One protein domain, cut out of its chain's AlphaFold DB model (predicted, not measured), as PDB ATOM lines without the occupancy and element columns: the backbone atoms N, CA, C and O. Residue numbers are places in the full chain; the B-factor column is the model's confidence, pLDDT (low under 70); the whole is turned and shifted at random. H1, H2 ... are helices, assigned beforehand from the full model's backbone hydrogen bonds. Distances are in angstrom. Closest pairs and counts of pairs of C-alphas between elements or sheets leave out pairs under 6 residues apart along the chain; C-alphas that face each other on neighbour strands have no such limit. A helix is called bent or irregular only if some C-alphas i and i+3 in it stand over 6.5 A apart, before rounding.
ATOM      1  N   GLN A   2     339.475 296.936 188.366       59.78
ATOM      2  CA  GLN A   2     338.977 295.674 187.785       59.78
ATOM      3  C   GLN A   2     337.672 295.816 186.967       59.78
ATOM      4  O   GLN A   2     337.537 295.205 185.915       59.78
ATOM      5  N   TRP A   3     336.748 296.686 187.383       63.41
ATOM      6  CA  TRP A   3     335.431 296.840 186.746       63.41
ATOM      7  C   TRP A   3     335.455 297.413 185.323       63.41
ATOM      8  O   TRP A   3     334.738 296.920 184.456       63.41
ATOM      9  N   ALA A   4     336.303 298.412 185.062       60.03
ATOM     10  CA  ALA A   4     336.471 298.986 183.724       60.03
ATOM     11  C   ALA A   4     337.050 297.950 182.745       60.03
ATOM     12  O   ALA A   4     336.623 297.871 181.596       60.03
ATOM     13  N   VAL A   5     337.968 297.105 183.223       61.44
ATOM     14  CA  VAL A   5     338.518 295.984 182.449       61.44
ATOM     15  C   VAL A   5     337.427 294.950 182.143       61.44
ATOM     16  O   VAL A   5     337.323 294.497 181.007       61.44
ATOM     17  N   CYS A   6     336.555 294.635 183.107       72.31
ATOM     18  CA  CYS A   6     335.409 293.748 182.880       72.31
ATOM     19  C   CYS A   6     334.422 294.297 181.832       72.31
ATOM     20  O   CYS A   6     333.920 293.522 181.022       72.31
ATOM     21  N   LEU A   7     334.161 295.612 181.815       78.25
ATOM     22  CA  LEU A   7     333.286 296.236 180.811       78.25
ATOM     23  C   LEU A   7     333.906 296.241 179.413       78.25
ATOM     24  O   LEU A   7     333.206 295.971 178.442       78.25
ATOM     25  N   LEU A   8     335.210 296.508 179.304       80.06
ATOM     26  CA  LEU A   8     335.912 296.437 178.021       80.06
ATOM     27  C   LEU A   8     335.886 295.013 177.449       80.06
ATOM     28  O   LEU A   8     335.472 294.799 176.310       80.06
ATOM     29  N   HIS A   9     336.217 294.016 178.273       80.25
ATOM     30  CA  HIS A   9     336.165 292.615 177.852       80.25
ATOM     31  C   HIS A   9     334.759 292.168 177.434       80.25
ATOM     32  O   HIS A   9     334.631 291.336 176.534       80.25
ATOM     33  N   PHE A  10     333.710 292.736 178.036       80.88
ATOM     34  CA  PHE A  10     332.329 292.358 177.745       80.88
ATOM     35  C   PHE A  10     331.948 292.528 176.266       80.88
ATOM     36  O   PHE A  10     331.231 291.682 175.742       80.88
ATOM     37  N   PHE A  11     332.442 293.560 175.567       82.44
ATOM     38  CA  PHE A  11     332.171 293.737 174.130       82.44
ATOM     39  C   PHE A  11     333.329 293.298 173.221       82.44
ATOM     40  O   PHE A  11     333.088 292.938 172.063       82.44
ATOM     41  N   GLU A  12     334.572 293.280 173.718       88.12
ATOM     42  CA  GLU A  12     335.720 292.777 172.952       88.12
ATOM     43  C   GLU A  12     335.635 291.263 172.701       88.12
ATOM     44  O   GLU A  12     335.945 290.806 171.598       88.12
ATOM     45  N   LEU A  13     335.173 290.473 173.677       86.62
ATOM     46  CA  LEU A  13     335.068 289.016 173.538       86.62
ATOM     47  C   LEU A  13     334.027 288.572 172.490       86.62
ATOM     48  O   LEU A  13     334.369 287.741 171.643       86.62
ATOM     49  N   PRO A  14     332.803 289.132 172.452       87.06
ATOM     50  CA  PRO A  14     331.879 288.879 171.353       87.06
ATOM     51  C   PRO A  14     332.445 289.271 169.989       87.06
ATOM     52  O   PRO A  14     332.260 288.532 169.024       87.06
ATOM     53  N   PHE A  15     333.159 290.403 169.892       89.69
ATOM     54  CA  PHE A  15     333.797 290.809 168.639       89.69
ATOM     55  C   PHE A  15     334.844 289.787 168.187       89.69
ATOM     56  O   PHE A  15     334.815 289.354 167.034       89.69
ATOM     57  N   ARG A  16     335.710 289.339 169.104       88.56
ATOM     58  CA  ARG A  16     336.673 288.262 168.854       88.56
ATOM     59  C   ARG A  16     335.994 287.019 168.297       88.56
ATOM     60  O   ARG A  16     336.405 286.499 167.262       88.56
ATOM     61  N   ALA A  17     334.970 286.533 168.989       85.75
ATOM     62  CA  ALA A  17     334.295 285.303 168.606       85.75
ATOM     63  C   ALA A  17     333.590 285.431 167.257       85.75
ATOM     64  O   ALA A  17     333.671 284.533 166.421       85.75
ATOM     65  N   PHE A  18     332.952 286.575 167.023       88.31
ATOM     66  CA  PHE A  18     332.325 286.903 165.755       88.31
ATOM     67  C   PHE A  18     333.340 286.928 164.605       88.31
ATOM     68  O   PHE A  18     333.110 286.300 163.572       88.31
ATOM     69  N   PHE A  19     334.491 287.580 164.799       89.50
ATOM     70  CA  PHE A  19     335.569 287.602 163.811       89.50
ATOM     71  C   PHE A  19     336.069 286.188 163.493       89.50
ATOM     72  O   PHE A  19     336.102 285.796 162.327       89.50
ATOM     73  N   MET A  20     336.383 285.395 164.526       85.94
ATOM     74  CA  MET A  20     336.881 284.023 164.360       85.94
ATOM     75  C   MET A  20     335.852 283.112 163.672       85.94
ATOM     76  O   MET A  20     336.221 282.283 162.844       85.94
ATOM     77  N   HIS A  21     334.561 283.291 163.959       85.81
ATOM     78  CA  HIS A  21     333.488 282.530 163.320       85.81
ATOM     79  C   HIS A  21     333.354 282.839 161.817       85.81
ATOM     80  O   HIS A  21     333.072 281.937 161.029       85.81
ATOM     81  N   ILE A  22     333.557 284.094 161.397       86.44
ATOM     82  CA  ILE A  22     333.393 284.501 159.991       86.44
ATOM     83  C   ILE A  22     334.639 284.216 159.147       86.44
ATOM     84  O   ILE A  22     334.518 283.671 158.042       86.44
ATOM     85  N   ASP A  23     335.815 284.611 159.639       82.06
ATOM     86  CA  ASP A  23     337.079 284.487 158.901       82.06
ATOM     87  C   ASP A  23     337.559 283.026 158.820       82.06
ATOM     88  O   ASP A  23     338.270 282.639 157.893       82.06
ATOM     89  N   GLY A  24     337.060 282.189 159.732       69.94
ATOM     90  CA  GLY A  24     337.305 280.759 159.793       69.94
ATOM     91  C   GLY A  24     338.222 280.411 160.954       69.94
ATOM     92  O   GLY A  24     339.317 280.952 161.094       69.94
ATOM     93  N   THR A  25     337.785 279.457 161.773       52.59
ATOM     94  CA  THR A  25     338.671 278.697 162.651       52.59
ATOM     95  C   THR A  25     339.575 277.857 161.764       52.59
ATOM     96  O   THR A  25     339.213 276.752 161.363       52.59
ATOM     97  N   THR A  26     340.755 278.361 161.423       41.34
ATOM     98  CA  THR A  26     341.848 277.435 161.141       41.34
ATOM     99  C   THR A  26     342.026 276.582 162.398       41.34
ATOM    100  O   THR A  26     341.868 277.076 163.516       41.34
ATOM    101  N   SER A  27     342.347 275.298 162.252       42.72
ATOM    102  CA  SER A  27     342.665 274.360 163.351       42.72
ATOM    103  C   SER A  27     343.916 274.763 164.157       42.72
ATOM    104  O   SER A  27     344.539 273.958 164.839       42.72
ATOM    105  N   SER A  28     344.312 276.022 164.021       43.72
ATOM    106  CA  SER A  28     345.475 276.679 164.546       43.72
ATOM    107  C   SER A  28     345.005 277.642 165.640       43.72
ATOM    108  O   SER A  28     344.076 278.420 165.417       43.72
ATOM    109  N   PRO A  29     345.649 277.674 166.817       51.22
ATOM    110  CA  PRO A  29     345.317 278.616 167.891       51.22
ATOM    111  C   PRO A  29     345.602 280.092 167.527       51.22
ATOM    112  O   PRO A  29     345.510 280.974 168.387       51.22
ATOM    113  N   TYR A  30     345.959 280.388 166.269       56.12
ATOM    114  CA  TYR A  30     346.382 281.698 165.791       56.12
ATOM    115  C   TYR A  30     345.312 282.363 164.896       56.12
ATOM    116  O   TYR A  30     345.130 281.939 163.751       56.12
ATOM    117  N   PRO A  31     344.677 283.467 165.350       56.00
ATOM    118  CA  PRO A  31     343.604 284.165 164.622       56.00
ATOM    119  C   PRO A  31     344.037 284.844 163.308       56.00
ATOM    120  O   PRO A  31     343.201 285.422 162.627       56.00
ATOM    121  N   TYR A  32     345.325 284.799 162.950       61.72
ATOM    122  CA  TYR A  32     345.897 285.498 161.792       61.72
ATOM    123  C   TYR A  32     346.358 284.557 160.669       61.72
ATOM    124  O   TYR A  32     347.161 284.942 159.829       61.72
ATOM    125  N   THR A  33     345.887 283.310 160.657       62.38
ATOM    126  CA  THR A  33     346.241 282.317 159.617       62.38
ATOM    127  C   THR A  33     345.172 282.174 158.528       62.38
ATOM    128  O   THR A  33     345.363 281.471 157.543       62.38
ATOM    129  N   SER A  34     344.046 282.860 158.695       72.88
ATOM    130  CA  SER A  34     342.899 282.936 157.791       72.88
ATOM    131  C   SER A  34     343.071 284.015 156.711       72.88
ATOM    132  O   SER A  34     344.003 284.820 156.748       72.88
ATOM    133  N   LEU A  35     342.173 284.050 155.718       80.81
ATOM    134  CA  LEU A  35     342.304 284.919 154.540       80.81
ATOM    135  C   LEU A  35     342.293 286.421 154.884       80.81
ATOM    136  O   LEU A  35     343.016 287.190 154.248       80.81
ATOM    137  N   ILE A  36     341.467 286.846 155.846       87.19
ATOM    138  CA  ILE A  36     341.445 288.241 156.309       87.19
ATOM    139  C   ILE A  36     342.539 288.434 157.360       87.19
ATOM    140  O   ILE A  36     343.338 289.362 157.242       87.19
ATOM    141  N   GLY A  37     342.615 287.531 158.341       85.81
ATOM    142  CA  GLY A  37     343.570 287.580 159.446       85.81
ATOM    143  C   GLY A  37     345.033 287.696 159.008       85.81
ATOM    144  O   GLY A  37     345.768 288.501 159.576       85.81
ATOM    145  N   SER A  38     345.437 286.968 157.965       88.19
ATOM    146  CA  SER A  38     346.808 286.982 157.419       88.19
ATOM    147  C   SER A  38     347.219 288.310 156.786       88.19
ATOM    148  O   SER A  38     348.407 288.588 156.685       88.19
ATOM    149  N   LYS A  39     346.259 289.156 156.394       91.38
ATOM    150  CA  LYS A  39     346.527 290.474 155.795       91.38
ATOM    151  C   LYS A  39     346.581 291.605 156.820       91.38
ATOM    152  O   LYS A  39     346.953 292.721 156.472       91.38
ATOM    153  N   LEU A  40     346.175 291.351 158.065       92.12
ATOM    154  CA  LEU A  40     346.139 292.372 159.114       92.12
ATOM    155  C   LEU A  40     347.524 292.891 159.542       92.12
ATOM    156  O   LEU A  40     347.592 294.082 159.843       92.12
ATOM    157  N   PRO A  41     348.604 292.082 159.595       91.50
ATOM    158  CA  PRO A  41     349.925 292.569 160.002       91.50
ATOM    159  C   PRO A  41     350.516 293.650 159.088       91.50
ATOM    160  O   PRO A  41     351.182 294.543 159.594       91.50
ATOM    161  N   ASP A  42     350.216 293.607 157.787       91.25
ATOM    162  CA  ASP A  42     350.819 294.495 156.779       91.25
ATOM    163  C   ASP A  42     349.823 295.496 156.167       91.25
ATOM    164  O   ASP A  42     350.112 296.155 155.165       91.25
ATOM    165  N   CYS A  43     348.618 295.609 156.734       93.50
ATOM    166  CA  CYS A  43     347.527 296.392 156.148       93.50
ATOM    167  C   CYS A  43     347.837 297.894 156.004       93.50
ATOM    168  O   CYS A  43     347.282 298.554 155.125       93.50
ATOM    169  N   GLU A  44     348.722 298.435 156.843       91.69
ATOM    170  CA  GLU A  44     349.185 299.823 156.824       91.69
ATOM    171  C   GLU A  44     350.012 300.156 155.578       91.69
ATOM    172  O   GLU A  44     349.970 301.292 155.112       91.69
ATOM    173  N   ASN A  45     350.691 299.159 155.002       93.88
ATOM    174  CA  ASN A  45     351.518 299.318 153.806       93.88
ATOM    175  C   ASN A  45     350.680 299.313 152.520       93.88
ATOM    176  O   ASN A  45     351.154 299.713 151.457       93.88
ATOM    177  N   LEU A  46     349.425 298.857 152.593       94.38
ATOM    178  CA  LEU A  46     348.540 298.798 151.437       94.38
ATOM    179  C   LEU A  46     348.011 300.198 151.096       94.38
ATOM    180  O   LEU A  46     347.531 300.900 151.996       94.38
ATOM    181  N   PRO A  47     348.017 300.609 149.817       95.81
ATOM    182  CA  PRO A  47     347.477 301.903 149.426       95.81
ATOM    183  C   PRO A  47     345.971 301.963 149.693       95.81
ATOM    184  O   PRO A  47     345.254 300.969 149.560       95.81
ATOM    185  N   VAL A  48     345.481 303.148 150.049       96.44
ATOM    186  CA  VAL A  48     344.039 303.401 150.089       96.44
ATOM    187  C   VAL A  48     343.514 303.414 148.658       96.44
ATOM    188  O   VAL A  48     344.082 304.065 147.781       96.44
ATOM    189  N   VAL A  49     342.431 302.682 148.424       96.38
ATOM    190  CA  VAL A  49     341.773 302.573 147.117       96.38
ATOM    191  C   VAL A  49     340.372 303.173 147.193       96.38
ATOM    192  O   VAL A  49     339.904 303.541 148.265       96.38
ATOM    193  N   SER A  50     339.665 303.264 146.065       95.81
ATOM    194  CA  SER A  50     338.233 303.582 146.111       95.81
ATOM    195  C   SER A  50     337.477 302.454 146.824       95.81
ATOM    196  O   SER A  50     337.558 301.291 146.418       95.81
ATOM    197  N   PHE A  51     336.756 302.808 147.887       95.44
ATOM    198  CA  PHE A  51     335.901 301.915 148.667       95.44
ATOM    199  C   PHE A  51     334.480 302.485 148.750       95.44
ATOM    200  O   PHE A  51     334.245 303.668 148.511       95.44
ATOM    201  N   LYS A  52     333.507 301.629 149.074       96.06
ATOM    202  CA  LYS A  52     332.106 302.049 149.209       96.06
ATOM    203  C   LYS A  52     331.836 302.547 150.631       96.06
ATOM    204  O   LYS A  52     332.283 301.901 151.575       96.06
ATOM    205  N   PRO A  53     331.080 303.639 150.819       96.62
ATOM    206  CA  PRO A  53     330.679 304.048 152.154       96.62
ATOM    207  C   PRO A  53     329.749 303.013 152.799       96.62
ATOM    208  O   PRO A  53     328.901 302.420 152.124       96.62
ATOM    209  N   ILE A  54     329.875 302.824 154.115       95.00
ATOM    210  CA  ILE A  54     328.974 301.964 154.897       95.00
ATOM    211  C   ILE A  54     328.105 302.835 155.800       95.00
ATOM    212  O   ILE A  54     328.596 303.544 156.680       95.00
ATOM    213  N   LYS A  55     326.784 302.749 155.607       91.50
ATOM    214  CA  LYS A  55     325.809 303.441 156.455       91.50
ATOM    215  C   LYS A  55     325.882 302.893 157.882       91.50
ATOM    216  O   LYS A  55     325.716 301.696 158.097       91.50
ATOM    217  N   CYS A  56     326.131 303.777 158.842       89.00
ATOM    218  CA  CYS A  56     326.190 303.442 160.259       89.00
ATOM    219  C   CYS A  56     325.912 304.663 161.150       89.00
ATOM    220  O   CYS A  56     326.268 305.808 160.831       89.00
ATOM    221  N   ASP A  57     325.319 304.396 162.311       86.81
ATOM    222  CA  ASP A  57     325.005 305.396 163.332       86.81
ATOM    223  C   ASP A  57     326.177 305.544 164.302       86.81
ATOM    224  O   ASP A  57     326.129 305.120 165.459       86.81
ATOM    225  N   LEU A  58     327.277 306.099 163.787       87.56
ATOM    226  CA  LEU A  58     328.452 306.409 164.597       87.56
ATOM    227  C   LEU A  58     328.137 307.496 165.633       87.56
ATOM    228  O   LEU A  58     327.428 308.454 165.305       87.56
ATOM    229  N   PRO A  59     328.703 307.393 166.846       83.69
ATOM    230  CA  PRO A  59     328.592 308.445 167.843       83.69
ATOM    231  C   PRO A  59     329.245 309.736 167.337       83.69
ATOM    232  O   PRO A  59     330.267 309.710 166.645       83.69
ATOM    233  N   TYR A  60     328.649 310.876 167.683       76.81
ATOM    234  CA  TYR A  60     329.229 312.179 167.376       76.81
ATOM    235  C   TYR A  60     330.396 312.481 168.320       76.81
ATOM    236  O   TYR A  60     330.299 312.295 169.533       76.81
ATOM    237  N   HIS A  61     331.484 312.999 167.758       72.19
ATOM    238  CA  HIS A  61     332.613 313.524 168.509       72.19
ATOM    239  C   HIS A  61     332.933 314.934 168.027       72.19
ATOM    240  O   HIS A  61     333.154 315.141 166.831       72.19
ATOM    241  N   ASN A  62     333.017 315.886 168.956       77.88
ATOM    242  CA  ASN A  62     333.648 317.168 168.663       77.88
ATOM    243  C   ASN A  62     335.183 316.989 168.566       77.88
ATOM    244  O   ASN A  62     335.746 315.971 168.984       77.88
ATOM    245  N   ALA A  63     335.867 317.971 167.977       77.94
ATOM    246  CA  ALA A  63     337.309 317.897 167.745       77.94
ATOM    247  C   ALA A  63     338.123 317.817 169.052       77.94
ATOM    248  O   ALA A  63     339.151 317.139 169.095       77.94
ATOM    249  N   ASP A  64     337.656 318.460 170.122       81.62
ATOM    250  CA  ASP A  64     338.368 318.514 171.401       81.62
ATOM    251  C   ASP A  64     338.315 317.184 172.159       81.62
ATOM    252  O   ASP A  64     339.312 316.752 172.742       81.62
ATOM    253  N   ASP A  65     337.197 316.464 172.080       81.94
ATOM    254  CA  ASP A  65     337.055 315.137 172.673       81.94
ATOM    255  C   ASP A  65     337.940 314.107 171.975       81.94
ATOM    256  O   ASP A  65     338.484 313.226 172.647       81.94
ATOM    257  N   LEU A  66     338.139 314.240 170.656       82.69
ATOM    258  CA  LEU A  66     339.059 313.395 169.890       82.69
ATOM    259  C   LEU A  66     340.525 313.638 170.267       82.69
ATOM    260  O   LEU A  66     341.322 312.701 170.239       82.69
ATOM    261  N   ARG A  67     340.896 314.870 170.640       84.19
ATOM    262  CA  ARG A  67     342.265 315.209 171.075       84.19
ATOM    263  C   ARG A  67     342.630 314.574 172.416       84.19
ATOM    264  O   ARG A  67     343.792 314.247 172.625       84.19
ATOM    265  N   LYS A  68     341.641 314.346 173.286       87.19
ATOM    266  CA  LYS A  68     341.807 313.670 174.587       87.19
ATOM    267  C   LYS A  68     341.898 312.141 174.474       87.19
ATOM    268  O   LYS A  68     342.024 311.458 175.489       87.19
ATOM    269  N   LEU A  69     341.745 311.575 173.276       87.06
ATOM    270  CA  LEU A  69     341.830 310.134 173.060       87.06
ATOM    271  C   LEU A  69     343.275 309.665 172.946       87.06
ATOM    272  O   LEU A  69     344.128 310.357 172.395       87.06
ATOM    273  N   ASN A  70     343.514 308.428 173.387       90.06
ATOM    274  CA  ASN A  70     344.726 307.724 172.993       90.06
ATOM    275  C   ASN A  70     344.747 307.515 171.465       90.06
ATOM    276  O   ASN A  70     343.714 307.599 170.793       90.06
ATOM    277  N   ASN A  71     345.931 307.240 170.921       91.81
ATOM    278  CA  ASN A  71     346.116 307.137 169.475       91.81
ATOM    279  C   ASN A  71     345.230 306.053 168.843       91.81
ATOM    280  O   ASN A  71     344.607 306.321 167.819       91.81
ATOM    281  N   ASP A  72     345.100 304.884 169.476       92.69
ATOM    282  CA  ASP A  72     344.321 303.762 168.937       92.69
ATOM    283  C   ASP A  72     342.818 304.074 168.860       92.69
ATOM    284  O   ASP A  72     342.172 303.779 167.855       92.69
ATOM    285  N   LEU A  73     342.250 304.707 169.890       91.94
ATOM    286  CA  LEU A  73     340.849 305.132 169.910       91.94
ATOM    287  C   LEU A  73     340.608 306.279 168.935       91.94
ATOM    288  O   LEU A  73     339.600 306.286 168.229       91.94
ATOM    289  N   ARG A  74     341.526 307.251 168.877       93.00
ATOM    290  CA  ARG A  74     341.435 308.355 167.917       93.00
ATOM    291  C   ARG A  74     341.425 307.816 166.491       93.00
ATOM    292  O   ARG A  74     340.593 308.247 165.696       93.00
ATOM    293  N   TYR A  75     342.297 306.853 166.198       94.81
ATOM    294  CA  TYR A  75     342.324 306.163 164.916       94.81
ATOM    295  C   TYR A  75     340.991 305.468 164.631       94.81
ATOM    296  O   TYR A  75     340.404 305.729 163.582       94.81
ATOM    297  N   LEU A  76     340.473 304.669 165.578       95.50
ATOM    298  CA  LEU A  76     339.206 303.942 165.435       95.50
ATOM    299  C   LEU A  76     338.067 304.867 164.990       95.50
ATOM    300  O   LEU A  76     337.361 304.565 164.026       95.50
ATOM    301  N   PHE A  77     337.883 306.002 165.669       93.62
ATOM    302  CA  PHE A  77     336.792 306.923 165.346       93.62
ATOM    303  C   PHE A  77     337.011 307.655 164.021       93.62
ATOM    304  O   PHE A  77     336.065 307.788 163.242       93.62
ATOM    305  N   GLN A  78     338.241 308.089 163.731       94.62
ATOM    306  CA  GLN A  78     338.551 308.778 162.476       94.62
ATOM    307  C   GLN A  78     338.370 307.854 161.268       94.62
ATOM    308  O   GLN A  78     337.717 308.238 160.297       94.62
ATOM    309  N   ILE A  79     338.857 306.611 161.340       96.69
ATOM    310  CA  ILE A  79     338.697 305.660 160.235       96.69
ATOM    311  C   ILE A  79     337.254 305.189 160.081       96.69
ATOM    312  O   ILE A  79     336.777 305.027 158.961       96.69
ATOM    313  N   SER A  80     336.509 305.070 161.182       96.56
ATOM    314  CA  SER A  80     335.069 304.807 161.117       96.56
ATOM    315  C   SER A  80     334.329 305.938 160.399       96.56
ATOM    316  O   SER A  80     333.491 305.677 159.535       96.56
ATOM    317  N   LYS A  81     334.670 307.201 160.699       95.06
ATOM    318  CA  LYS A  81     334.106 308.376 160.019       95.06
ATOM    319  C   LYS A  81     334.448 308.382 158.527       95.06
ATOM    320  O   LYS A  81     333.546 308.611 157.726       95.06
ATOM    321  N   ALA A  82     335.693 308.070 158.169       96.00
ATOM    322  CA  ALA A  82     336.132 307.953 156.778       96.00
ATOM    323  C   ALA A  82     335.365 306.862 156.012       96.00
ATOM    324  O   ALA A  82     334.933 307.064 154.879       96.00
ATOM    325  N   ILE A  83     335.126 305.708 156.645       97.56
ATOM    326  CA  ILE A  83     334.333 304.630 156.040       97.56
ATOM    327  C   ILE A  83     332.863 305.030 155.895       97.56
ATOM    328  O   ILE A  83     332.227 304.691 154.899       97.56
ATOM    329  N   LYS A  84     332.309 305.773 156.856       96.38
ATOM    330  CA  LYS A  84     330.942 306.292 156.760       96.38
ATOM    331  C   LYS A  84     330.787 307.303 155.618       96.38
ATOM    332  O   LYS A  84     329.766 307.265 154.935       96.38
ATOM    333  N   SER A  85     331.760 308.198 155.420       95.19
ATOM    334  CA  SER A  85     331.723 309.208 154.351       95.19
ATOM    335  C   SER A  85     332.110 308.660 152.978       95.19
ATOM    336  O   SER A  85     331.659 309.199 151.975       95.19
ATOM    337  N   GLY A  86     332.910 307.591 152.917       95.88
ATOM    338  CA  GLY A  86     333.491 307.099 151.664       95.88
ATOM    339  C   GLY A  86     334.815 307.779 151.301       95.88
ATOM    340  O   GLY A  86     335.357 307.523 150.230       95.88
ATOM    341  N   GLU A  87     335.345 308.629 152.183       95.19
ATOM    342  CA  GLU A  87     336.527 309.453 151.925       95.19
ATOM    343  C   GLU A  87     337.533 309.314 153.064       95.19
ATOM    344  O   GLU A  87     337.210 309.560 154.226       95.19
ATOM    345  N   CYS A  88     338.770 308.939 152.731       96.69
ATOM    346  CA  CYS A  88     339.857 308.815 153.696       96.69
ATOM    347  C   CYS A  88     340.895 309.933 153.492       96.69
ATOM    348  O   CYS A  88     341.537 309.972 152.438       96.69
ATOM    349  N   PRO A  89     341.090 310.822 154.482       95.50
ATOM    350  CA  PRO A  89     342.158 311.817 154.463       95.50
ATOM    351  C   PRO A  89     343.557 311.189 154.354       95.50
ATOM    352  O   PRO A  89     343.813 310.111 154.895       95.50
ATOM    353  N   LYS A  90     344.490 311.869 153.671       93.88
ATOM    354  CA  LYS A  90     345.857 311.357 153.438       93.88
ATOM    355  C   LYS A  90     346.652 311.165 154.732       93.88
ATOM    356  O   LYS A  90     347.402 310.205 154.857       93.88
ATOM    357  N   ASP A  91     346.485 312.070 155.689       94.00
ATOM    358  CA  ASP A  91     347.089 311.993 157.019       94.00
ATOM    359  C   ASP A  91     346.581 310.772 157.800       94.00
ATOM    360  O   ASP A  91     347.373 310.054 158.409       94.00
ATOM    361  N   LEU A  92     345.278 310.482 157.717       95.12
ATOM    362  CA  LEU A  92     344.685 309.290 158.322       95.12
ATOM    363  C   LEU A  92     345.157 307.997 157.637       95.12
ATOM    364  O   LEU A  92     345.440 307.012 158.317       95.12
ATOM    365  N   ALA A  93     345.269 308.004 156.307       93.81
ATOM    366  CA  ALA A  93     345.732 306.860 155.518       93.81
ATOM    367  C   ALA A  93     347.151 306.401 155.901       93.81
ATOM    368  O   ALA A  93     347.422 305.195 155.912       93.81
ATOM    369  N   SER A  94     348.017 307.362 156.234       92.19
ATOM    370  CA  SER A  94     349.415 307.152 156.639       92.19
ATOM    371  C   SER A  94     349.596 306.901 158.140       92.19
ATOM    372  O   SER A  94     350.705 306.619 158.589       92.19
ATOM    373  N   MET A  95     348.535 307.025 158.944       93.88
ATOM    374  CA  MET A  95     348.616 306.821 160.388       93.88
ATOM    375  C   MET A  95     348.713 305.325 160.721       93.88
ATOM    376  O   MET A  95     348.009 304.498 160.139       93.88
ATOM    377  N   ASN A  96     349.568 304.976 161.687       92.19
ATOM    378  CA  ASN A  96     349.703 303.596 162.150       92.19
ATOM    379  C   ASN A  96     348.414 303.161 162.887       92.19
ATOM    380  O   ASN A  96     348.049 303.809 163.870       92.19
ATOM    381  N   PRO A  97     347.742 302.069 162.464       93.81
ATOM    382  CA  PRO A  97     346.519 301.568 163.106       93.81
ATOM    383  C   PRO A  97     346.745 300.931 164.496       93.81
ATOM    384  O   PRO A  97     345.786 300.469 165.122       93.81
ATOM    385  N   GLY A  98     347.991 300.892 164.976       91.94
ATOM    386  CA  GLY A  98     348.421 300.264 166.225       91.94
ATOM    387  C   GLY A  98     348.921 298.837 165.998       91.94
ATOM    388  O   GLY A  98     348.577 298.200 165.008       91.94
ATOM    389  N   THR A  99     349.752 298.299 166.889       89.88
ATOM    390  CA  THR A  99     350.300 296.934 166.754       89.88
ATOM    391  C   THR A  99     349.261 295.878 167.139       89.88
ATOM    392  O   THR A  99     348.535 296.043 168.124       89.88
ATOM    393  N   LEU A 100     349.189 294.767 166.393       86.56
ATOM    394  CA  LEU A 100     348.316 293.643 166.750       86.56
ATOM    395  C   LEU A 100     348.672 293.100 168.137       86.56
ATOM    396  O   LEU A 100     349.827 292.800 168.434       86.56
ATOM    397  N   ASN A 101     347.654 292.925 168.974       81.81
ATOM    398  CA  ASN A 101     347.797 292.343 170.300       81.81
ATOM    399  C   ASN A 101     346.731 291.257 170.488       81.81
ATOM    400  O   ASN A 101     345.560 291.462 170.191       81.81
ATOM    401  N   LYS A 102     347.128 290.085 170.993       72.94
ATOM    402  CA  LYS A 102     346.207 288.949 171.190       72.94
ATOM    403  C   LYS A 102     345.128 289.221 172.247       72.94
ATOM    404  O   LYS A 102     344.063 288.609 172.194       72.94
ATOM    405  N   ALA A 103     345.418 290.104 173.201       71.38
ATOM    406  CA  ALA A 103     344.534 290.453 174.306       71.38
ATOM    407  C   ALA A 103     343.708 291.720 174.046       71.38
ATOM    408  O   ALA A 103     342.644 291.854 174.634       71.38
ATOM    409  N   ARG A 104     344.169 292.633 173.178       80.88
ATOM    410  CA  ARG A 104     343.473 293.899 172.889       80.88
ATOM    411  C   ARG A 104     342.903 293.873 171.480       80.88
ATOM    412  O   ARG A 104     343.656 293.928 170.512       80.88
ATOM    413  N   TRP A 105     341.580 293.825 171.372       90.88
ATOM    414  CA  TRP A 105     340.903 293.730 170.076       90.88
ATOM    415  C   TRP A 105     340.685 295.085 169.399       90.88
ATOM    416  O   TRP A 105     340.345 295.118 168.216       90.88
ATOM    417  N   LEU A 106     340.974 296.185 170.098       92.81
ATOM    418  CA  LEU A 106     340.961 297.539 169.540       92.81
ATOM    419  C   LEU A 106     341.888 297.697 168.327       92.81
ATOM    420  O   LEU A 106     341.448 298.155 167.274       92.81
ATOM    421  N   THR A 107     343.155 297.287 168.433       93.19
ATOM    422  CA  THR A 107     344.102 297.422 167.312       93.19
ATOM    423  C   THR A 107     343.774 296.458 166.175       93.19
ATOM    424  O   THR A 107     343.953 296.798 165.005       93.19
ATOM    425  N   SER A 108     343.193 295.295 166.485       93.94
ATOM    426  CA  SER A 108     342.626 294.397 165.475       93.94
ATOM    427  C   SER A 108     341.472 295.061 164.720       93.94
ATOM    428  O   SER A 108     341.463 295.028 163.492       93.94
ATOM    429  N   ALA A 109     340.538 295.721 165.415       95.75
ATOM    430  CA  ALA A 109     339.452 296.468 164.780       95.75
ATOM    431  C   ALA A 109     339.993 297.590 163.876       95.75
ATOM    432  O   ALA A 109     339.591 297.679 162.716       95.75
ATOM    433  N   ASN A 110     340.959 298.377 164.361       96.62
ATOM    434  CA  ASN A 110     341.622 299.421 163.573       96.62
ATOM    435  C   ASN A 110     342.219 298.871 162.275       96.62
ATOM    436  O   ASN A 110     341.969 299.412 161.199       96.62
ATOM    437  N   ARG A 111     342.968 297.767 162.365       96.12
ATOM    438  CA  ARG A 111     343.596 297.119 161.206       96.12
ATOM    439  C   ARG A 111     342.581 296.520 160.239       96.12
ATOM    440  O   ARG A 111     342.763 296.625 159.032       96.12
ATOM    441  N   ILE A 112     341.480 295.959 160.737       96.88
ATOM    442  CA  ILE A 112     340.380 295.460 159.899       96.88
ATOM    443  C   ILE A 112     339.737 296.610 159.105       96.88
ATOM    444  O   ILE A 112     339.514 296.476 157.900       96.88
ATOM    445  N   LEU A 113     339.485 297.757 159.745       97.75
ATOM    446  CA  LEU A 113     338.968 298.953 159.068       97.75
ATOM    447  C   LEU A 113     339.997 299.542 158.085       97.75
ATOM    448  O   LEU A 113     339.632 299.944 156.979       97.75
ATOM    449  N   ARG A 114     341.291 299.525 158.431       97.81
ATOM    450  CA  ARG A 114     342.379 299.949 157.534       97.81
ATOM    451  C   ARG A 114     342.515 299.053 156.306       97.81
ATOM    452  O   ARG A 114     342.744 299.550 155.201       97.81
ATOM    453  N   LEU A 115     342.334 297.749 156.480       97.12
ATOM    454  CA  LEU A 115     342.310 296.786 155.386       97.12
ATOM    455  C   LEU A 115     341.094 297.007 154.477       97.12
ATOM    456  O   LEU A 115     341.209 296.870 153.259       97.12
ATOM    457  N   TYR A 116     339.940 297.387 155.036       97.88
ATOM    458  CA  TYR A 116     338.728 297.651 154.257       97.88
ATOM    459  C   TYR A 116     338.929 298.774 153.238       97.88
ATOM    460  O   TYR A 116     338.663 298.577 152.054       97.88
ATOM    461  N   ILE A 117     339.480 299.911 153.671       97.50
ATOM    462  CA  ILE A 117     339.743 301.053 152.779       97.50
ATOM    463  C   ILE A 117     340.868 300.787 151.761       97.50
ATOM    464  O   ILE A 117     341.040 301.549 150.814       97.50
ATOM    465  N   ALA A 118     341.621 299.698 151.933       97.00
ATOM    466  CA  ALA A 118     342.616 299.199 150.983       97.00
ATOM    467  C   ALA A 118     342.091 298.054 150.090       97.00
ATOM    468  O   ALA A 118     342.837 297.490 149.291       97.00
ATOM    469  N   THR A 119     340.810 297.688 150.205       96.00
ATOM    470  CA  THR A 119     340.217 296.557 149.480       96.00
ATOM    471  C   THR A 119     339.155 297.038 148.494       96.00
ATOM    472  O   THR A 119     338.051 297.399 148.886       96.00
ATOM    473  N   LYS A 120     339.451 296.965 147.190       92.06
ATOM    474  CA  LYS A 120     338.544 297.433 146.120       92.06
ATOM    475  C   LYS A 120     337.226 296.645 146.059       92.06
ATOM    476  O   LYS A 120     336.161 297.227 145.889       92.06
ATOM    477  N   ASN A 121     337.304 295.321 146.207       92.94
ATOM    478  CA  ASN A 121     336.164 294.405 146.090       92.94
ATOM    479  C   ASN A 121     336.080 293.488 147.326       92.94
ATOM    480  O   ASN A 121     336.475 292.322 147.258       92.94
ATOM    481  N   PRO A 122     335.622 294.005 148.479       94.62
ATOM    482  CA  PRO A 122     335.505 293.214 149.697       94.62
ATOM    483  C   PRO A 122     334.414 292.149 149.532       94.62
ATOM    484  O   PRO A 122     333.313 292.432 149.059       94.62
ATOM    485  N   ASN A 123     334.707 290.910 149.931       93.19
ATOM    486  CA  ASN A 123     333.715 289.838 149.898       93.19
ATOM    487  C   ASN A 123     332.635 290.039 150.984       93.19
ATOM    488  O   ASN A 123     332.805 290.812 151.930       93.19
ATOM    489  N   LYS A 124     331.518 289.307 150.871       92.06
ATOM    490  CA  LYS A 124     330.375 289.427 151.795       92.06
ATOM    491  C   LYS A 124     330.759 289.202 153.262       92.06
ATOM    492  O   LYS A 124     330.311 289.950 154.123       92.06
ATOM    493  N   LYS A 125     331.611 288.212 153.544       91.38
ATOM    494  CA  LYS A 125     332.089 287.913 154.904       91.38
ATOM    495  C   LYS A 125     332.855 289.096 155.500       91.38
ATOM    496  O   LYS A 125     332.610 289.486 156.636       91.38
ATOM    497  N   PHE A 126     333.739 289.705 154.716       93.38
ATOM    498  CA  PHE A 126     334.510 290.861 155.157       93.38
ATOM    499  C   PHE A 126     333.616 292.084 155.397       93.38
ATOM    500  O   PHE A 126     333.767 292.765 156.408       93.38
ATOM    501  N   LEU A 127     332.622 292.313 154.532       94.12
ATOM    502  CA  LEU A 127     331.617 293.362 154.735       94.12
ATOM    503  C   LEU A 127     330.805 293.158 156.021       94.12
ATOM    504  O   LEU A 127     330.547 294.129 156.732       94.12
ATOM    505  N   GLU A 128     330.429 291.920 156.346       92.25
ATOM    506  CA  GLU A 128     329.740 291.600 157.603       92.25
ATOM    507  C   GLU A 128     330.618 291.933 158.825       92.25
ATOM    508  O   GLU A 128     330.115 292.510 159.791       92.25
ATOM    509  N   ILE A 129     331.933 291.674 158.751       93.81
ATOM    510  CA  ILE A 129     332.897 292.049 159.800       93.81
ATOM    511  C   ILE A 129     332.971 293.562 159.994       93.81
ATOM    512  O   ILE A 129     332.787 294.058 161.106       93.81
ATOM    513  N   VAL A 130     333.215 294.301 158.916       95.81
ATOM    514  CA  VAL A 130     333.356 295.763 158.966       95.81
ATOM    515  C   VAL A 130     332.059 296.412 159.457       95.81
ATOM    516  O   VAL A 130     332.087 297.299 160.308       95.81
ATOM    517  N   THR A 131     330.909 295.916 158.996       94.06
ATOM    518  CA  THR A 131     329.597 296.412 159.431       94.06
ATOM    519  C   THR A 131     329.380 296.186 160.927       94.06
ATOM    520  O   THR A 131     328.926 297.100 161.613       94.06
ATOM    521  N   TYR A 132     329.736 295.013 161.463       92.75
ATOM    522  CA  TYR A 132     329.662 294.754 162.907       92.75
ATOM    523  C   TYR A 132     330.533 295.735 163.701       92.75
ATOM    524  O   TYR A 132     330.081 296.284 164.708       92.75
ATOM    525  N   ILE A 133     331.763 295.991 163.239       94.75
ATOM    526  CA  ILE A 133     332.671 296.921 163.920       94.75
ATOM    527  C   ILE A 133     332.035 298.313 163.999       94.75
ATOM    528  O   ILE A 133     331.943 298.885 165.082       94.75
ATOM    529  N   LEU A 134     331.528 298.830 162.879       94.44
ATOM    530  CA  LEU A 134     330.953 300.176 162.816       94.44
ATOM    531  C   LEU A 134     329.641 300.318 163.605       94.44
ATOM    532  O   LEU A 134     329.382 301.369 164.182       94.44
ATOM    533  N   THR A 135     328.799 299.280 163.627       91.25
ATOM    534  CA  THR A 135     327.441 299.352 164.210       91.25
ATOM    535  C   THR A 135     327.374 298.947 165.682       91.25
ATOM    536  O   THR A 135     326.505 299.429 166.419       91.25
ATOM    537  N   VAL A 136     328.289 298.081 166.122       90.44
ATOM    538  CA  VAL A 136     328.342 297.569 167.495       90.44
ATOM    539  C   VAL A 136     329.623 298.013 168.186       90.44
ATOM    540  O   VAL A 136     329.550 298.748 169.168       90.44
ATOM    541  N   TYR A 137     330.788 297.588 167.688       92.12
ATOM    542  CA  TYR A 137     332.055 297.720 168.416       92.12
ATOM    543  C   TYR A 137     332.419 299.182 168.699       92.12
ATOM    544  O   TYR A 137     332.629 299.550 169.850       92.12
ATOM    545  N   VAL A 138     332.418 300.032 167.668       92.94
ATOM    546  CA  VAL A 138     332.770 301.459 167.782       92.94
ATOM    547  C   VAL A 138     331.815 302.189 168.721       92.94
ATOM    548  O   VAL A 138     332.240 303.011 169.533       92.94
ATOM    549  N   VAL A 139     330.522 301.865 168.650       91.12
ATOM    550  CA  VAL A 139     329.525 302.515 169.498       91.12
ATOM    551  C   VAL A 139     329.680 302.094 170.957       91.12
ATOM    552  O   VAL A 139     329.662 302.952 171.835       91.12
ATOM    553  N   MET A 140     329.893 300.803 171.225       90.31
ATOM    554  CA  MET A 140     330.124 300.324 172.592       90.31
ATOM    555  C   MET A 140     331.437 300.855 173.171       90.31
ATOM    556  O   MET A 140     331.463 301.284 174.325       90.31
ATOM    557  N   GLN A 141     332.499 300.912 172.360       90.38
ATOM    558  CA  GLN A 141     333.784 301.498 172.745       90.38
ATOM    559  C   GLN A 141     333.622 302.961 173.183       90.38
ATOM    560  O   GLN A 141     334.230 303.388 174.166       90.38
ATOM    561  N   TYR A 142     332.787 303.726 172.476       87.69
ATOM    562  CA  TYR A 142     332.463 305.101 172.842       87.69
ATOM    563  C   TYR A 142     331.630 305.197 174.121       87.69
ATOM    564  O   TYR A 142     331.997 305.931 175.040       87.69
ATOM    565  N   SER A 143     330.524 304.450 174.191       87.62
ATOM    566  CA  SER A 143     329.603 304.489 175.329       87.62
ATOM    567  C   SER A 143     330.316 304.144 176.636       87.62
ATOM    568  O   SER A 143     330.207 304.895 177.604       87.62
ATOM    569  N   ILE A 144     331.133 303.088 176.647       86.44
ATOM    570  CA  ILE A 144     331.881 302.674 177.842       86.44
ATOM    571  C   ILE A 144     332.967 303.681 178.207       86.44
ATOM    572  O   ILE A 144     333.179 303.934 179.389       86.44
ATOM    573  N   ARG A 145     333.631 304.304 177.225       83.69
ATOM    574  CA  ARG A 145     334.615 305.355 177.512       83.69
ATOM    575  C   ARG A 145     333.980 306.524 178.262       83.69
ATOM    576  O   ARG A 145     334.575 307.027 179.209       83.69
ATOM    577  N   ASN A 146     332.823 306.992 177.805       82.50
ATOM    578  CA  ASN A 146     332.189 308.169 178.393       82.50
ATOM    579  C   ASN A 146     331.501 307.855 179.730       82.50
ATOM    580  O   ASN A 146     331.346 308.748 180.555       82.50
ATOM    581  N   GLN A 147     331.104 306.600 179.942       82.94
ATOM    582  CA  GLN A 147     330.355 306.136 181.108       82.94
ATOM    583  C   GLN A 147     330.995 304.858 181.661       82.94
ATOM    584  O   GLN A 147     330.444 303.767 181.563       82.94
ATOM    585  N   PHE A 148     332.203 304.969 182.210       82.50
ATOM    586  CA  PHE A 148     332.960 303.811 182.711       82.50
ATOM    587  C   PHE A 148     332.632 303.455 184.170       82.50
ATOM    588  O   PHE A 148     333.300 302.595 184.756       82.50
ATOM    589  N   SER A 149     331.648 304.128 184.784       84.50
ATOM    590  CA  SER A 149     331.256 303.840 186.160       84.50
ATOM    591  C   SER A 149     330.715 302.423 186.263       84.50
ATOM    592  O   SER A 149     330.048 301.908 185.366       84.50
ATOM    593  N   PHE A 150     330.947 301.799 187.411       81.94
ATOM    594  CA  PHE A 150     330.355 300.506 187.723       81.94
ATOM    595  C   PHE A 150     328.822 300.538 187.616       81.94
ATOM    596  O   PHE A 150     328.218 299.583 187.128       81.94
ATOM    597  N   ALA A 151     328.205 301.658 188.004       86.38
ATOM    598  CA  ALA A 151     326.759 301.838 187.941       86.38
ATOM    599  C   ALA A 151     326.217 301.918 186.501       86.38
ATOM    600  O   ALA A 151     325.037 301.670 186.280       86.38
ATOM    601  N   ASP A 152     327.065 302.200 185.508       86.94
ATOM    602  CA  ASP A 152     326.665 302.222 184.096       86.94
ATOM    603  C   ASP A 152     326.709 300.834 183.448       86.94
ATOM    604  O   ASP A 152     326.183 300.632 182.352       86.94
ATOM    605  N   GLY A 153     327.309 299.844 184.115       87.75
ATOM    606  CA  GLY A 153     327.583 298.550 183.504       87.75
ATOM    607  C   GLY A 153     326.335 297.831 182.993       87.75
ATOM    608  O   GLY A 153     326.338 297.324 181.872       87.75
ATOM    609  N   SER A 154     325.236 297.839 183.754       89.62
ATOM    610  CA  SER A 154     323.971 297.228 183.318       89.62
ATOM    611  C   SER A 154     323.373 297.931 182.096       89.62
ATOM    612  O   SER A 154     322.794 297.269 181.232       89.62
ATOM    613  N   ARG A 155     323.559 299.253 181.974       89.44
ATOM    614  CA  ARG A 155     323.121 300.021 180.797       89.44
ATOM    615  C   ARG A 155     323.920 299.618 179.561       89.44
ATOM    616  O   ARG A 155     323.324 299.394 178.510       89.44
ATOM    617  N   HIS A 156     325.234 299.429 179.698       88.56
ATOM    618  CA  HIS A 156     326.091 298.950 178.602       88.56
ATOM    619  C   HIS A 156     325.749 297.526 178.165       88.56
ATOM    620  O   HIS A 156     325.722 297.244 176.965       88.56
ATOM    621  N   VAL A 157     325.426 296.635 179.111       87.88
ATOM    622  CA  VAL A 157     324.922 295.288 178.791       87.88
ATOM    623  C   VAL A 157     323.632 295.376 177.980       87.88
ATOM    624  O   VAL A 157     323.536 294.773 176.911       87.88
ATOM    625  N   PHE A 158     322.661 296.164 178.447       88.94
ATOM    626  CA  PHE A 158     321.401 296.361 177.736       88.94
ATOM    627  C   PHE A 158     321.616 296.939 176.329       88.94
ATOM    628  O   PHE A 158     321.071 296.418 175.356       88.94
ATOM    629  N   GLN A 159     322.459 297.967 176.201       88.75
ATOM    630  CA  GLN A 159     322.782 298.591 174.919       88.75
ATOM    631  C   GLN A 159     323.442 297.599 173.952       88.75
ATOM    632  O   GLN A 159     323.113 297.581 172.765       88.75
ATOM    633  N   THR A 160     324.325 296.735 174.458       86.94
ATOM    634  CA  THR A 160     324.969 295.673 173.672       86.94
ATOM    635  C   THR A 160     323.939 294.667 173.156       86.94
ATOM    636  O   THR A 160     323.886 294.403 171.955       86.94
ATOM    637  N   ILE A 161     323.067 294.162 174.039       86.88
ATOM    638  CA  ILE A 161     321.982 293.230 173.681       86.88
ATOM    639  C   ILE A 161     321.062 293.855 172.630       86.88
ATOM    640  O   ILE A 161     320.723 293.211 171.637       86.88
ATOM    641  N   TYR A 162     320.674 295.118 172.827       88.94
ATOM    642  CA  TYR A 162     319.835 295.848 171.884       88.94
ATOM    643  C   TYR A 162     320.489 295.932 170.500       88.94
ATOM    644  O   TYR A 162     319.847 295.624 169.497       88.94
ATOM    645  N   ARG A 163     321.784 296.268 170.437       87.12
ATOM    646  CA  ARG A 163     322.530 296.365 169.172       87.12
ATOM    647  C   ARG A 163     322.687 295.024 168.468       87.12
ATOM    648  O   ARG A 163     322.628 294.979 167.243       87.12
ATOM    649  N   TYR A 164     322.814 293.923 169.203       86.62
ATOM    650  CA  TYR A 164     322.879 292.595 168.588       86.62
ATOM    651  C   TYR A 164     321.603 292.177 167.872       86.62
ATOM    652  O   TYR A 164     321.686 291.368 166.950       86.62
ATOM    653  N   ARG A 165     320.451 292.784 168.180       85.50
ATOM    654  CA  ARG A 165     319.206 292.529 167.439       85.50
ATOM    655  C   ARG A 165     319.308 292.883 165.952       85.50
ATOM    656  O   ARG A 165     318.589 292.291 165.155       85.50
ATOM    657  N   TYR A 166     320.212 293.793 165.575       82.31
ATOM    658  CA  TYR A 166     320.495 294.120 164.172       82.31
ATOM    659  C   TYR A 166     321.184 292.971 163.414       82.31
ATOM    660  O   TYR A 166     321.061 292.858 162.195       82.31
ATOM    661  N   LEU A 167     321.930 292.111 164.111       80.75
ATOM    662  CA  LEU A 167     322.714 291.063 163.464       80.75
ATOM    663  C   LEU A 167     321.821 289.902 163.002       80.75
ATOM    664  O   LEU A 167     320.850 289.567 163.677       80.75
ATOM    665  N   PRO A 168     322.168 289.206 161.905       81.12
ATOM    666  CA  PRO A 168     321.559 287.926 161.550       81.12
ATOM    667  C   PRO A 168     321.551 286.923 162.716       81.12
ATOM    668  O   PRO A 168     322.522 286.842 163.471       81.12
ATOM    669  N   ARG A 169     320.507 286.082 162.816       82.88
ATOM    670  CA  ARG A 169     320.328 285.105 163.918       82.88
ATOM    671  C   ARG A 169     321.561 284.230 164.186       82.88
ATOM    672  O   ARG A 169     321.902 284.006 165.344       82.88
ATOM    673  N   LYS A 170     322.271 283.799 163.133       79.12
ATOM    674  CA  LYS A 170     323.524 283.023 163.254       79.12
ATOM    675  C   LYS A 170     324.593 283.721 164.107       79.12
ATOM    676  O   LYS A 170     325.331 283.062 164.825       79.12
ATOM    677  N   TYR A 171     324.652 285.050 164.062       77.50
ATOM    678  CA  TYR A 171     325.629 285.857 164.794       77.50
ATOM    679  C   TYR A 171     325.128 286.275 166.173       77.50
ATOM    680  O   TYR A 171     325.926 286.377 167.104       77.50
ATOM    681  N   GLN A 172     323.812 286.432 166.330       84.19
ATOM    682  CA  GLN A 172     323.199 286.612 167.646       84.19
ATOM    683  C   GLN A 172     323.503 285.426 168.565       84.19
ATOM    684  O   GLN A 172     323.863 285.641 169.713       84.19
ATOM    685  N   ALA A 173     323.433 284.191 168.052       82.38
ATOM    686  CA  ALA A 173     323.739 282.991 168.834       82.38
ATOM    687  C   ALA A 173     325.166 283.015 169.409       82.38
ATOM    688  O   ALA A 173     325.347 282.771 170.598       82.38
ATOM    689  N   VAL A 174     326.162 283.389 168.593       78.56
ATOM    690  CA  VAL A 174     327.553 283.548 169.051       78.56
ATOM    691  C   VAL A 174     327.616 284.581 170.171       78.56
ATOM    692  O   VAL A 174     328.162 284.305 171.233       78.56
ATOM    693  N   ALA A 175     327.010 285.749 169.968       75.19
ATOM    694  CA  ALA A 175     327.075 286.846 170.921       75.19
ATOM    695  C   ALA A 175     326.311 286.566 172.234       75.19
ATOM    696  O   ALA A 175     326.777 286.933 173.314       75.19
ATOM    697  N   HIS A 176     325.172 285.869 172.164       80.00
ATOM    698  CA  HIS A 176     324.368 285.483 173.326       80.00
ATOM    699  C   HIS A 176     325.133 284.561 174.274       80.00
ATOM    700  O   HIS A 176     325.084 284.783 175.484       80.00
ATOM    701  N   THR A 177     325.901 283.599 173.753       80.75
ATOM    702  CA  THR A 177     326.747 282.728 174.585       80.75
ATOM    703  C   THR A 177     327.750 283.540 175.414       80.75
ATOM    704  O   THR A 177     327.965 283.255 176.596       80.75
ATOM    705  N   PHE A 178     328.333 284.601 174.846       76.44
ATOM    706  CA  PHE A 178     329.260 285.474 175.581       76.44
ATOM    707  C   PHE A 178     328.561 286.347 176.616       76.44
ATOM    708  O   PHE A 178     329.088 286.515 177.715       76.44
ATOM    709  N   ILE A 179     327.367 286.857 176.300       77.56
ATOM    710  CA  ILE A 179     326.563 287.621 177.259       77.56
ATOM    711  C   ILE A 179     326.191 286.740 178.454       77.56
ATOM    712  O   ILE A 179     326.365 287.171 179.588       77.56
ATOM    713  N   GLN A 180     325.739 285.505 178.214       80.06
ATOM    714  CA  GLN A 180     325.356 284.560 179.271       80.06
ATOM    715  C   GLN A 180     326.534 284.189 180.179       80.06
ATOM    716  O   GLN A 180     326.373 284.106 181.395       80.06
ATOM    717  N   THR A 181     327.729 284.014 179.611       77.12
ATOM    718  CA  THR A 181     328.937 283.645 180.370       77.12
ATOM    719  C   THR A 181     329.621 284.832 181.057       77.12
ATOM    720  O   THR A 181     330.380 284.628 181.999       77.12
ATOM    721  N   ASN A 182     329.327 286.073 180.646       77.31
ATOM    722  CA  ASN A 182     329.898 287.306 181.210       77.31
ATOM    723  C   ASN A 182     328.813 288.257 181.754       77.31
ATOM    724  O   ASN A 182     328.953 289.480 181.722       77.31
ATOM    725  N   ALA A 183     327.731 287.694 182.295       77.62
ATOM    726  CA  ALA A 183     326.534 288.410 182.742       77.62
ATOM    727  C   ALA A 183     326.682 289.130 184.099       77.62
ATOM    728  O   ALA A 183     325.683 289.440 184.745       77.62
ATOM    729  N   TYR A 184     327.903 289.418 184.565       85.62
ATOM    730  CA  TYR A 184     328.128 290.028 185.882       85.62
ATOM    731  C   TYR A 184     327.330 291.333 186.057       85.62
ATOM    732  O   TYR A 184     326.649 291.536 187.061       85.62
ATOM    733  N   PHE A 185     327.343 292.207 185.051       86.56
ATOM    734  CA  PHE A 185     326.591 293.464 185.078       86.56
ATOM    735  C   PHE A 185     325.078 293.290 184.865       86.56
ATOM    736  O   PHE A 185     324.337 294.256 185.005       86.56
ATOM    737  N   ALA A 186     324.601 292.076 184.584       87.31
ATOM    738  CA  ALA A 186     323.178 291.751 184.528       87.31
ATOM    739  C   ALA A 186     322.628 291.209 185.864       87.31
ATOM    740  O   ALA A 186     321.438 290.921 185.959       87.31
ATOM    741  N   LEU A 187     323.463 291.068 186.904       89.62
ATOM    742  CA  LEU A 187     322.999 290.647 188.228       89.62
ATOM    743  C   LEU A 187     321.977 291.649 188.801       89.62
ATOM    744  O   LEU A 187     322.204 292.856 188.676       89.62
ATOM    745  N   PRO A 188     320.925 291.193 189.515       91.62
ATOM    746  CA  PRO A 188     319.865 292.070 190.025       91.62
ATOM    747  C   PRO A 188     320.380 293.284 190.807       91.62
ATOM    748  O   PRO A 188     319.942 294.403 190.570       91.62
ATOM    749  N   LYS A 189     321.388 293.094 191.671       90.25
ATOM    750  CA  LYS A 189     322.010 294.185 192.442       90.25
ATOM    751  C   LYS A 189     322.648 295.275 191.570       90.25
ATOM    752  O   LYS A 189     322.609 296.446 191.928       90.25
ATOM    753  N   ASN A 190     323.221 294.896 190.428       89.75
ATOM    754  CA  ASN A 190     323.877 295.828 189.514       89.75
ATOM    755  C   ASN A 190     322.835 296.577 188.680       89.75
ATOM    756  O   ASN A 190     322.977 297.777 188.470       89.75
ATOM    757  N   VAL A 191     321.752 295.892 188.296       90.75
ATOM    758  CA  VAL A 191     320.601 296.519 187.635       90.75
ATOM    759  C   VAL A 191     319.949 297.549 188.558       90.75
ATOM    760  O   VAL A 191     319.745 298.683 188.140       90.75
ATOM    761  N   LEU A 192     319.702 297.196 189.825       91.12
ATOM    762  CA  LEU A 192     319.176 298.132 190.822       91.12
ATOM    763  C   LEU A 192     320.101 299.336 191.003       91.12
ATOM    764  O   LEU A 192     319.637 300.471 190.983       91.12
ATOM    765  N   LEU A 193     321.414 299.115 191.102       90.25
ATOM    766  CA  LEU A 193     322.378 300.209 191.193       90.25
ATOM    767  C   LEU A 193     322.325 301.137 189.971       90.25
ATOM    768  O   LEU A 193     322.361 302.354 190.134       90.25
ATOM    769  N   ALA A 194     322.209 300.580 188.765       90.31
ATOM    770  CA  ALA A 194     322.052 301.366 187.547       90.31
ATOM    771  C   ALA A 194     320.736 302.160 187.521       90.31
ATOM    772  O   ALA A 194     320.678 303.214 186.898       90.31
ATOM    773  N   MET A 195     319.680 301.685 188.184       90.19
ATOM    774  CA  MET A 195     318.433 302.443 188.327       90.19
ATOM    775  C   MET A 195     318.588 303.593 189.329       90.19
ATOM    776  O   MET A 195     318.167 304.706 189.038       90.19
ATOM    777  N   MET A 196     319.242 303.354 190.471       89.88
ATOM    778  CA  MET A 196     319.441 304.382 191.507       89.88
ATOM    779  C   MET A 196     320.317 305.552 191.047       89.88
ATOM    780  O   MET A 196     320.217 306.646 191.589       89.88
ATOM    781  N   THR A 197     321.197 305.329 190.071       87.19
ATOM    782  CA  THR A 197     322.073 306.368 189.506       87.19
ATOM    783  C   THR A 197     321.539 306.931 188.189       87.19
ATOM    784  O   THR A 197     322.295 307.515 187.407       87.19
ATOM    785  N   ASP A 198     320.268 306.687 187.854       81.94
ATOM    786  CA  ASP A 198     319.649 307.230 186.645       81.94
ATOM    787  C   ASP A 198     319.018 308.588 186.921       81.94
ATOM    788  O   ASP A 198     317.855 308.686 187.297       81.94
TER     789      ASP A 198
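Overview. This is residues 2 to 198 of the 202 residues of an uncharacterized protein of Araneus ventricosus (UniProt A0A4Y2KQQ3). The long helix H1 runs through the middle of a helical body, with the bent helix H6 beside it, H7 and H8 packed on one side and H5 on the other. H3 packs along H5, H10 lies across the first part of H7, and the long unnamed stretch of residues 24 to 62 runs round the outside of the end that holds H3 and H5. The printed part has 197 residues, with ten named helices, H1 to H10 in order, and no named strand; its class is all helix. It is compact, with a radius of gyration of the C-alphas of 16.7 A and spans of 50 by 44 by 28 A.

Arrangement. H1, residues 2 to 23, has a kink of 29 degrees near residue 9. Through residues 12 to 16 it touches H5, residues 105 to 117, at a steep tilt of 41 degrees; the closest C-alphas, of Glu 12 and Trp 105, are 6.0 A apart. H3, residues 71 to 85, touches H5, closest at Leu 76 and Asn 110, C-alphas 5.5 A apart. H2, residues 63 to 67, is close to H3 but not clearly touching, Leu 66 to Arg 74, C-alphas 5.9 A apart. H4, residues 90 to 93, only just touches H3, with 3 pairs of C-alphas within 8 A, the closest Ile 79 and Leu 92 at 7.3 A. H6, residues 124 to 146, was assigned as one helix by its hydrogen bonds but is bent, with C-alphas 135 and 138 6.8 A apart; its arms are H6a, residues 124 to 135, and H6b, residues 138 to 146. H6a touches H1, closest C-alphas Ile 22 and Lys 125 at 6.3 A. H7, residues 150 to 164, forms a helical hairpin with H6b, opposite ways at a shallow tilt of 13 degrees, closest C-alphas Ile 144 and His 156 at 6.9 A. H7 is irregular, with C-alphas 151 and 154 7.1 A apart, and is the hub, touching five helices. H1, H7 and H8, residues 169 to 181, form a bundle, three helices side by side; Pro 14 and Ala 175 are the closest C-alphas of H1 and H8, 5.2 A apart. H9, residues 183 to 186, and H10, residues 188 to 196, touch H7, the latter about perpendicular at 77 degrees; the closest C-alphas are Ser 154 and Phe 185 at 4.9 A, and Ala 151 and Ala 194 at 4.7 A. Every O i to N i+4 pair is within hydrogen-bond range in H2, H3, H5, H6a, H6b and H10, against 16 of 18 in H1, 9 of 11 in H7 and 7 of 9 in H8; H4 and H9 are too short for such a pair.

Along the chain. H1 begins at C-alpha 2, (338.977, 295.674, 187.785), and is 31.0 A long; H7 is 22.0 A, H3 21.0 A. H10 ends at C-alpha 196, (319.441, 304.382, 191.507).

Size, cuts and confidence. The C-alphas of Pro 47 and Met 196 are the two farthest apart, 50.6 A. The printed part has no cut. The links H1 to H2 and H4 to H5 are long. The mean pLDDT of the printed part is 86.3; residues 2 to 5 and 24 to 33 are under 70.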